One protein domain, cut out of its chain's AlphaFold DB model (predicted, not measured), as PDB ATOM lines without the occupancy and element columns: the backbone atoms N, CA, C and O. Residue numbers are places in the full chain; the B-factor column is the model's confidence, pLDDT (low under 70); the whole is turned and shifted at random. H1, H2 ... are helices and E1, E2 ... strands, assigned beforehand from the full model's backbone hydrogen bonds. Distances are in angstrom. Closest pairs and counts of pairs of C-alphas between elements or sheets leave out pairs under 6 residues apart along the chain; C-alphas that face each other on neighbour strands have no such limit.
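AT A GLANCE: This is residues 5 to 71 of the 77 residues of a protein of Glaciecola nitratireducens (strain JCM 12485 / KCTC 12276 / FR1064) (UniProt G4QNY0). Two small, separate two-stranded ribbons, E1 with E2 and E3 with E4, make a loose, elongated shape, with the short helix H1 at the E1 and E2 end and the short helix H2 at the tip of the other end. The ribbon E3 and E4 runs out into a long loop that holds H2 and folds back, and residues 55 to 61 of that loop stick out free. The printed part has 67 residues with two named helices and four named strands, in the order E1, E2, H1, E3, H2, E4, and each sheet is antiparallel. The class is mixed, helices and strands, though only 29 residues are in named elements. The whole is loose, with a radius of gyration of the C-alphas of 14.6 A and spans of 44 by 28 by 26 A.

HOW THE PARTS SIT: E3, residues 46 to 49, and E4, residues 67 to 70, are antiparallel neighbours at 147 degrees. Their C-alphas 48 and 68 face each other at 4.6 A, and N 47 and O 69 are within hydrogen-bond range at 2.8 A. In the other sheet, E1, residues 7 to 10, and E2, residues 13 to 16, form a hairpin, antiparallel at 152 degrees. N 8 and O 15 are within hydrogen-bond range at 2.8 A, and the C-alphas of Thr 9 and Thr 14 face each other at 4.2 A. E1 and E2 are each apart from both E3 and E4. H1, residues 30 to 36, is apart from E1 and E4. H2, residues 52 to 57, is apart from E1, E2 and H1. In H1 every O i to N i+4 pair is within hydrogen-bond range; in H2 it is 0 of 2, with 2 of 3 O i to N i+3 pairs within range.

IN THESE COORDINATES: E1 begins at C-alpha 7, (-0.573, 34.458, 27.726), and measures 10.1 A; E2 measures 10.5 A. H1 begins at C-alpha 30, (11.341, 32.757, 33.881), and measures 10.1 A. E3 measures 9.7 A and H2 9.6 A. E4 measures 9.9 A and ends at C-alpha 70, (8.573, 22.841, 26.474).

THE WHOLE: The two C-alphas farthest apart, those of His 39 and Gly 58, are 44.6 A apart. The printed part has no cut. The link from E2 to H1, residues 17 to 29, is long; the links from H1 to E3 and from H2 to E4 are short, and those from E1 to E2 and from E3 to H2 are tight. The mean pLDDT of the printed part is 82.0, and residues 50 to 66 are under 70; H2 has a mean of 57.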
ATOM      1  N   LEU A   5       6.286  37.952  28.008       92.12
ATOM      2  CA  LEU A   5       4.865  38.232  28.160       92.12
ATOM      3  C   LEU A   5       4.174  36.894  28.368       92.12
ATOM      4  O   LEU A   5       4.488  35.926  27.679       92.12
ATOM      5  N   VAL A   6       3.239  36.839  29.311       92.75
ATOM      6  CA  VAL A   6       2.526  35.598  29.610       92.75
ATOM      7  C   VAL A   6       1.117  35.685  29.054       92.75
ATOM      8  O   VAL A   6       0.364  36.608  29.373       92.75
ATOM      9  N   LYS A   7       0.773  34.700  28.229       93.38
ATOM     10  CA  LYS A   7      -0.573  34.458  27.726       93.38
ATOM     11  C   LYS A   7      -1.132  33.241  28.458       93.38
ATOM     12  O   LYS A   7      -0.448  32.227  28.559       93.38
ATOM     13  N   VAL A   8      -2.341  33.358  28.991       92.88
ATOM     14  CA  VAL A   8      -3.019  32.299  29.747       92.88
ATOM     15  C   VAL A   8      -4.351  31.970  29.102       92.88
ATOM     16  O   VAL A   8      -5.039  32.868  28.613       92.88
ATOM     17  N   THR A   9      -4.715  30.691  29.130       93.88
ATOM     18  CA  THR A   9      -6.025  30.207  28.692       93.88
ATOM     19  C   THR A   9      -6.778  29.656  29.894       93.88
ATOM     20  O   THR A   9      -6.310  28.717  30.534       93.88
ATOM     21  N   ILE A  10      -7.940  30.226  30.207       91.69
ATOM     22  CA  ILE A  10      -8.794  29.818  31.328       91.69
ATOM     23  C   ILE A  10     -10.209  29.630  30.782       91.69
ATOM     24  O   ILE A  10     -10.745  30.524  30.139       91.69
ATOM     25  N   ALA A  11     -10.806  28.457  31.007       92.12
ATOM     26  CA  ALA A  11     -12.154  28.126  30.522       92.12
ATOM     27  C   ALA A  11     -12.365  28.356  29.004       92.12
ATOM     28  O   ALA A  11     -13.460  28.690  28.564       92.12
ATOM     29  N   GLY A  12     -11.312  28.171  28.198       92.31
ATOM     30  CA  GLY A  12     -11.339  28.379  26.745       92.31
ATOM     31  C   GLY A  12     -11.113  29.828  26.300       92.31
ATOM     32  O   GLY A  12     -10.874  30.068  25.118       92.31
ATOM     33  N   GLU A  13     -11.104  30.787  27.224       93.62
ATOM     34  CA  GLU A  13     -10.771  32.178  26.932       93.62
ATOM     35  C   GLU A  13      -9.278  32.410  27.100       93.62
ATOM     36  O   GLU A  13      -8.672  31.961  28.072       93.62
ATOM     37  N   THR A  14      -8.673  33.108  26.141       93.31
ATOM     38  CA  THR A  14      -7.232  33.351  26.144       93.31
ATOM     39  C   THR A  14      -6.926  34.837  26.237       93.31
ATOM     40  O   THR A  14      -7.454  35.630  25.460       93.31
ATOM     41  N   GLY A  15      -6.023  35.214  27.139       92.69
ATOM     42  CA  GLY A  15      -5.651  36.608  27.364       92.69
ATOM     43  C   GLY A  15      -4.223  36.771  27.863       92.69
ATOM     44  O   GLY A  15      -3.564  35.807  28.250       92.69
ATOM     45  N   PHE A  16      -3.732  38.008  27.841       93.88
ATOM     46  CA  PHE A  16      -2.453  38.351  28.456       93.88
ATOM     47  C   PHE A  16      -2.625  38.642  29.942       93.88
ATOM     48  O   PHE A  16      -3.608  39.257  30.359       93.88
ATOM     49  N   VAL A  17      -1.623  38.263  30.731       92.69
ATOM     50  CA  VAL A  17      -1.502  38.725  32.114       92.69
ATOM     51  C   VAL A  17      -1.226  40.226  32.094       92.69
ATOM     52  O   VAL A  17      -0.273  40.684  31.461       92.69
ATOM     53  N   THR A  18      -2.063  40.993  32.784       93.94
ATOM     54  CA  THR A  18      -1.977  42.454  32.842       93.94
ATOM     55  C   THR A  18      -1.759  42.942  34.265       93.94
ATOM     56  O   THR A  18      -2.044  42.248  35.241       93.94
ATOM     57  N   ASP A  19      -1.209  44.146  34.382       91.00
ATOM     58  CA  ASP A  19      -1.162  44.870  35.639       91.00
ATOM     59  C   ASP A  19      -2.551  45.429  36.003       91.00
ATOM     60  O   ASP A  19      -3.517  45.366  35.242       91.00
ATOM     61  N   LYS A  20      -2.651  46.059  37.175       89.88
ATOM     62  CA  LYS A  20      -3.902  46.678  37.646       89.88
ATOM     63  C   LYS A  20      -4.402  47.834  36.765       89.88
ATOM     64  O   LYS A  20      -5.514  48.307  36.974       89.88
ATOM     65  N   LYS A  21      -3.584  48.325  35.831       91.00
ATOM     66  CA  LYS A  21      -3.920  49.392  34.881       91.00
ATOM     67  C   LYS A  21      -4.304  48.830  33.505       91.00
ATOM     68  O   LYS A  21      -4.562  49.616  32.598       91.00
ATOM     69  N   GLY A  22      -4.341  47.505  33.344       88.94
ATOM     70  CA  GLY A  22      -4.688  46.829  32.094       88.94
ATOM     71  C   GLY A  22      -3.542  46.741  31.083       88.94
ATOM     72  O   GLY A  22      -3.776  46.377  29.934       88.94
ATOM     73  N   SER A  23      -2.305  47.065  31.472       90.94
ATOM     74  CA  SER A  23      -1.135  46.923  30.596       90.94
ATOM     75  C   SER A  23      -0.513  45.531  30.739       90.94
ATOM     76  O   SER A  23      -0.396  45.053  31.865       90.94
ATOM     77  N   PRO A  24      -0.072  44.866  29.651       91.88
ATOM     78  CA  PRO A  24       0.589  43.565  29.744       91.88
ATOM     79  C   PRO A  24       1.797  43.588  30.685       91.88
ATOM     80  O   PRO A  24       2.678  44.447  30.563       91.88
ATOM     81  N   MET A  25       1.854  42.629  31.611       93.44
ATOM     82  CA  MET A  25       2.981  42.490  32.529       93.44
ATOM     83  C   MET A  25       4.223  41.995  31.793       93.44
ATOM     84  O   MET A  25       4.164  41.065  30.991       93.44
ATOM     85  N   ARG A  26       5.365  42.614  32.106       92.06
ATOM     86  CA  ARG A  26       6.679  42.247  31.576       92.06
ATOM     87  C   ARG A  26       7.468  41.530  32.660       92.06
ATOM     88  O   ARG A  26       7.757  42.120  33.698       92.06
ATOM     89  N   PHE A  27       7.839  40.284  32.401       91.19
ATOM     90  CA  PHE A  27       8.706  39.509  33.285       91.19
ATOM     91  C   PHE A  27      10.123  39.528  32.724       91.19
ATOM     92  O   PHE A  27      10.317  39.448  31.512       91.19
ATOM     93  N   HIS A  28      11.120  39.648  33.594       90.19
ATOM     94  CA  HIS A  28      12.520  39.785  33.174       90.19
ATOM     95  C   HIS A  28      13.315  38.481  33.263       90.19
ATOM     96  O   HIS A  28      14.449  38.400  32.793       90.19
ATOM     97  N   ASN A  29      12.718  37.451  33.856       89.62
ATOM     98  CA  ASN A  29      13.237  36.096  33.907       89.62
ATOM     99  C   ASN A  29      12.066  35.107  34.042       89.62
ATOM    100  O   ASN A  29      10.947  35.499  34.383       89.62
ATOM    101  N   SER A  30      12.331  33.831  33.772       88.81
ATOM    102  CA  SER A  30      11.341  32.757  33.881       88.81
ATOM    103  C   SER A  30      10.956  32.430  35.325       88.81
ATOM    104  O   SER A  30       9.851  31.945  35.554       88.81
ATOM    105  N   GLN A  31      11.819  32.721  36.301       90.44
ATOM    106  CA  GLN A  31      11.529  32.472  37.712       90.44
ATOM    107  C   GLN A  31      10.367  33.338  38.209       90.44
ATOM    108  O   GLN A  31       9.437  32.814  38.804       90.44
ATOM    109  N   MET A  32      10.328  34.620  37.832       91.62
ATOM    110  CA  MET A  32       9.207  35.513  38.146       91.62
ATOM    111  C   MET A  32       7.873  35.006  37.584       91.62
ATOM    112  O   MET A  32       6.826  35.270  38.167       91.62
ATOM    113  N   VAL A  33       7.898  34.309  36.441       91.19
ATOM    114  CA  VAL A  33       6.695  33.673  35.890       91.19
ATOM    115  C   VAL A  33       6.277  32.512  36.790       91.19
ATOM    116  O   VAL A  33       5.115  32.444  37.166       91.19
ATOM    117  N   ARG A  34       7.206  31.636  37.193       91.88
ATOM    118  CA  ARG A  34       6.900  30.523  38.110       91.88
ATOM    119  C   ARG A  34       6.329  31.015  39.434       91.88
ATOM    120  O   ARG A  34       5.278  30.536  39.836       91.88
ATOM    121  N   ASP A  35       6.967  32.008  40.045       91.38
ATOM    122  CA  ASP A  35       6.539  32.575  41.328       91.38
ATOM    123  C   ASP A  35       5.127  33.180  41.232       91.38
ATOM    124  O   ASP A  35       4.317  33.037  42.142       91.38
ATOM    125  N   LEU A  36       4.784  33.809  40.097       90.69
ATOM    126  CA  LEU A  36       3.440  34.356  39.886       90.69
ATOM    127  C   LEU A  36       2.353  33.267  39.874       90.69
ATOM    128  O   LEU A  36       1.237  33.511  40.331       90.69
ATOM    129  N   PHE A  37       2.664  32.090  39.333       90.62
ATOM    130  CA  PHE A  37       1.722  30.979  39.182       90.62
ATOM    131  C   PHE A  37       1.906  29.877  40.234       90.62
ATOM    132  O   PHE A  37       1.265  28.837  40.115       90.62
ATOM    133  N   GLU A  38       2.717  30.089  41.273       90.12
ATOM    134  CA  GLU A  38       3.015  29.086  42.311       90.12
ATOM    135  C   GLU A  38       1.744  28.537  42.982       90.12
ATOM    136  O   GLU A  38       1.645  27.357  43.315       90.12
ATOM    137  N   HIS A  39       0.727  29.386  43.137       89.12
ATOM    138  CA  HIS A  39      -0.555  29.019  43.742       89.12
ATOM    139  C   HIS A  39      -1.607  28.543  42.728       89.12
ATOM    140  O   HIS A  39      -2.763  28.315  43.091       89.12
ATOM    141  N   CYS A  40      -1.237  28.400  41.455       89.69
ATOM    142  CA  CYS A  40      -2.117  27.959  40.384       89.69
ATOM    143  C   CYS A  40      -1.740  26.547  39.930       89.69
ATOM    144  O   CYS A  40      -0.577  26.233  39.698       89.69
ATOM    145  N   LYS A  41      -2.747  25.697  39.712       88.94
ATOM    146  CA  LYS A  41      -2.533  24.439  38.999       88.94
ATOM    147  C   LYS A  41      -2.424  24.739  37.503       88.94
ATOM    148  O   LYS A  41      -3.415  25.115  36.882       88.94
ATOM    149  N   VAL A  42      -1.228  24.587  36.947       90.81
ATOM    150  CA  VAL A  42      -0.959  24.785  35.519       90.81
ATOM    151  C   VAL A  42      -0.894  23.425  34.837       90.81
ATOM    152  O   VAL A  42      -0.001  22.635  35.127       90.81
ATOM    153  N   ASP A  43      -1.848  23.144  33.948       90.50
ATOM    154  CA  ASP A  43      -1.930  21.841  33.273       90.50
ATOM    155  C   ASP A  43      -0.913  21.698  32.127       90.50
ATOM    156  O   ASP A  43      -0.415  20.605  31.870       90.50
ATOM    157  N   ASN A  44      -0.598  22.793  31.428       90.19
ATOM    158  CA  ASN A  44       0.395  22.822  30.356       90.19
ATOM    159  C   ASN A  44       1.045  24.210  30.286       90.19
ATOM    160  O   ASN A  44       0.362  25.224  30.453       90.19
ATOM    161  N   ALA A  45       2.353  24.254  30.043       92.38
ATOM    162  CA  ALA A  45       3.090  25.483  29.818       92.38
ATOM    163  C   ALA A  45       4.135  25.295  28.710       92.38
ATOM    164  O   ALA A  45       4.883  24.317  28.666       92.38
ATOM    165  N   VAL A  46       4.192  26.277  27.813       91.25
ATOM    166  CA  VAL A  46       5.128  26.322  26.690       91.25
ATOM    167  C   VAL A  46       5.777  27.696  26.630       91.25
ATOM    168  O   VAL A  46       5.166  28.706  26.983       91.25
ATOM    169  N   MET A  47       7.034  27.736  26.197       90.31
ATOM    170  CA  MET A  47       7.738  28.974  25.911       90.31
ATOM    171  C   MET A  47       7.762  29.185  24.409       90.31
ATOM    172  O   MET A  47       8.350  28.411  23.658       90.31
ATOM    173  N   THR A  48       7.124  30.259  23.988       86.75
ATOM    174  CA  THR A  48       7.060  30.653  22.594       86.75
ATOM    175  C   THR A  48       8.214  31.590  22.258       86.75
ATOM    176  O   THR A  48       8.382  32.617  22.919       86.75
ATOM    177  N   HIS A  49       8.989  31.264  21.223       77.94
ATOM    178  CA  HIS A  49       9.992  32.171  20.671       77.94
ATOM    179  C   HIS A  49       9.592  32.603  19.263       77.94
ATOM    180  O   HIS A  49       9.493  31.775  18.358       77.94
ATOM    181  N   ASP A  50       9.389  33.907  19.089       66.12
ATOM    182  CA  ASP A  50       9.177  34.518  17.781       66.12
ATOM    183  C   ASP A  50      10.542  34.935  17.222       66.12
ATOM    184  O   ASP A  50      11.214  35.806  17.783       66.12
ATOM    185  N   SER A  51      11.015  34.249  16.179       59.59
ATOM    186  CA  SER A  51      12.262  34.623  15.517       59.59
ATOM    187  C   SER A  51      11.932  35.499  14.304       59.59
ATOM    188  O   SER A  51      11.305  35.006  13.369       59.59
ATOM    189  N   PRO A  52      12.388  36.762  14.245       55.31
ATOM    190  CA  PRO A  52      12.093  37.665  13.130       55.31
ATOM    191  C   PRO A  52      12.933  37.361  11.874       55.31
ATOM    192  O   PRO A  52      13.019  38.179  10.960       55.31
ATOM    193  N   TYR A  53      13.610  36.208  11.828       54.03
ATOM    194  CA  TYR A  53      14.550  35.871  10.762       54.03
ATOM    195  C   TYR A  53      13.879  35.804   9.387       54.03
ATOM    196  O   TYR A  53      14.501  36.215   8.409       54.03
ATOM    197  N   ASP A  54      12.618  35.369   9.312       54.12
ATOM    198  CA  ASP A  54      11.884  35.278   8.046       54.12
ATOM    199  C   ASP A  54      11.540  36.647   7.431       54.12
ATOM    200  O   ASP A  54      11.551  36.777   6.204       54.12
ATOM    201  N   GLU A  55      11.322  37.695   8.241       55.84
ATOM    202  CA  GLU A  55      11.095  39.063   7.734       55.84
ATOM    203  C   GLU A  55      12.356  39.648   7.082       55.84
ATOM    204  O   GLU A  55      12.274  40.377   6.091       55.84
ATOM    205  N   MET A  56      13.539  39.307   7.600       61.06
ATOM    206  CA  MET A  56      14.811  39.889   7.152       61.06
ATOM    207  C   MET A  56      15.356  39.290   5.843       61.06
ATOM    208  O   MET A  56      16.288  39.851   5.267       61.06
ATOM    209  N   ILE A  57      14.776  38.192   5.342       62.59
ATOM    210  CA  ILE A  57      15.174  37.521   4.085       62.59
ATOM    211  C   ILE A  57      14.140  37.653   2.954       62.59
ATOM    212  O   ILE A  57      14.321  37.066   1.889       62.59
ATOM    213  N   GLY A  58      13.073  38.439   3.149       58.09
ATOM    214  CA  GLY A  58      12.073  38.712   2.107       58.09
ATOM    215  C   GLY A  58      11.219  37.500   1.717       58.09
ATOM    216  O   GLY A  58      10.626  37.486   0.637       58.09
ATOM    217  N   ASN A  59      11.156  36.479   2.576       57.12
ATOM    218  CA  ASN A  59      10.229  35.368   2.398       57.12
ATOM    219  C   ASN A  59       8.800  35.917   2.592       57.12
ATOM    220  O   ASN A  59       8.596  36.731   3.499       57.12
ATOM    221  N   PRO A  60       7.794  35.521   1.786       60.81
ATOM    222  CA  PRO A  60       6.410  35.862   2.097       60.81
ATOM    223  C   PRO A  60       6.123  35.413   3.527       60.81
ATOM    224  O   PRO A  60       6.513  34.298   3.875       60.81
ATOM    225  N   MET A  61       5.490  36.280   4.328       54.59
ATOM    226  CA  MET A  61       5.133  36.002   5.721       54.59
ATOM    227  C   MET A  61       4.434  34.644   5.775       54.59
ATOM    228  O   MET A  61       3.238  34.530   5.491       54.59
ATOM    229  N   LYS A  62       5.184  33.586   6.086       55.00
ATOM    230  CA  LYS A  62       4.578  32.323   6.476       55.00
ATOM    231  C   LYS A  62       3.836  32.625   7.764       55.00
ATOM    232  O   LYS A  62       4.233  33.525   8.502       55.00
ATOM    233  N   ALA A  63       2.714  31.948   7.982       51.09
ATOM    234  CA  ALA A  63       1.946  32.085   9.206       51.09
ATOM    235  C   ALA A  63       2.847  31.679  10.375       51.09
ATOM    236  O   ALA A  63       2.914  30.502  10.688       51.09
ATOM    237  N   SER A  64       3.584  32.662  10.902       53.53
ATOM    238  CA  SER A  64       4.385  32.677  12.116       53.53
ATOM    239  C   SER A  64       4.920  31.294  12.495       53.53
ATOM    240  O   SER A  64       4.188  30.513  13.104       53.53
ATOM    241  N   ASP A  65       6.182  30.994  12.173       55.25
ATOM    242  CA  ASP A  65       6.892  29.815  12.695       55.25
ATOM    243  C   ASP A  65       7.180  30.025  14.198       55.25
ATOM    244  O   ASP A  65       8.310  30.168  14.668       55.25
ATOM    245  N   VAL A  66       6.090  30.105  14.962       62.53
ATOM    246  CA  VAL A  66       6.032  30.208  16.410       62.53
ATOM    247  C   VAL A  66       6.569  28.897  16.947       62.53
ATOM    248  O   VAL A  66       5.865  27.891  17.013       62.53
ATOM    249  N   THR A  67       7.849  28.893  17.301       76.44
ATOM    250  CA  THR A  67       8.465  27.695  17.855       76.44
ATOM    251  C   THR A  67       8.092  27.613  19.327       76.44
ATOM    252  O   THR A  67       8.536  28.427  20.144       76.44
ATOM    253  N   GLU A  68       7.249  26.639  19.660       84.38
ATOM    254  CA  GLU A  68       6.938  26.285  21.039       84.38
ATOM    255  C   GLU A  68       8.019  25.355  21.582       84.38
ATOM    256  O   GLU A  68       8.292  24.281  21.045       84.38
ATOM    257  N   MET A  69       8.645  25.780  22.667       85.31
ATOM    258  CA  MET A  69       9.573  24.972  23.438       85.31
ATOM    259  C   MET A  69       8.888  24.526  24.732       85.31
ATOM    260  O   MET A  69       8.155  25.316  25.333       85.31
ATOM    261  N   PRO A  70       9.122  23.289  25.202       84.94
ATOM    262  CA  PRO A  70       8.573  22.841  26.474       84.94
ATOM    263  C   PRO A  70       9.069  23.744  27.609       84.94
ATOM    264  O   PRO A  70      10.263  24.035  27.709       84.94
ATOM    265  N   PHE A  71       8.152  24.184  28.472       88.44
ATOM    266  CA  PHE A  71       8.466  25.027  29.619       88.44
ATOM    267  C   PHE A  71       7.919  24.396  30.895       88.44
ATOM    268  O   PHE A  71       6.715  24.234  31.051       88.44
TER     269      PHE A  71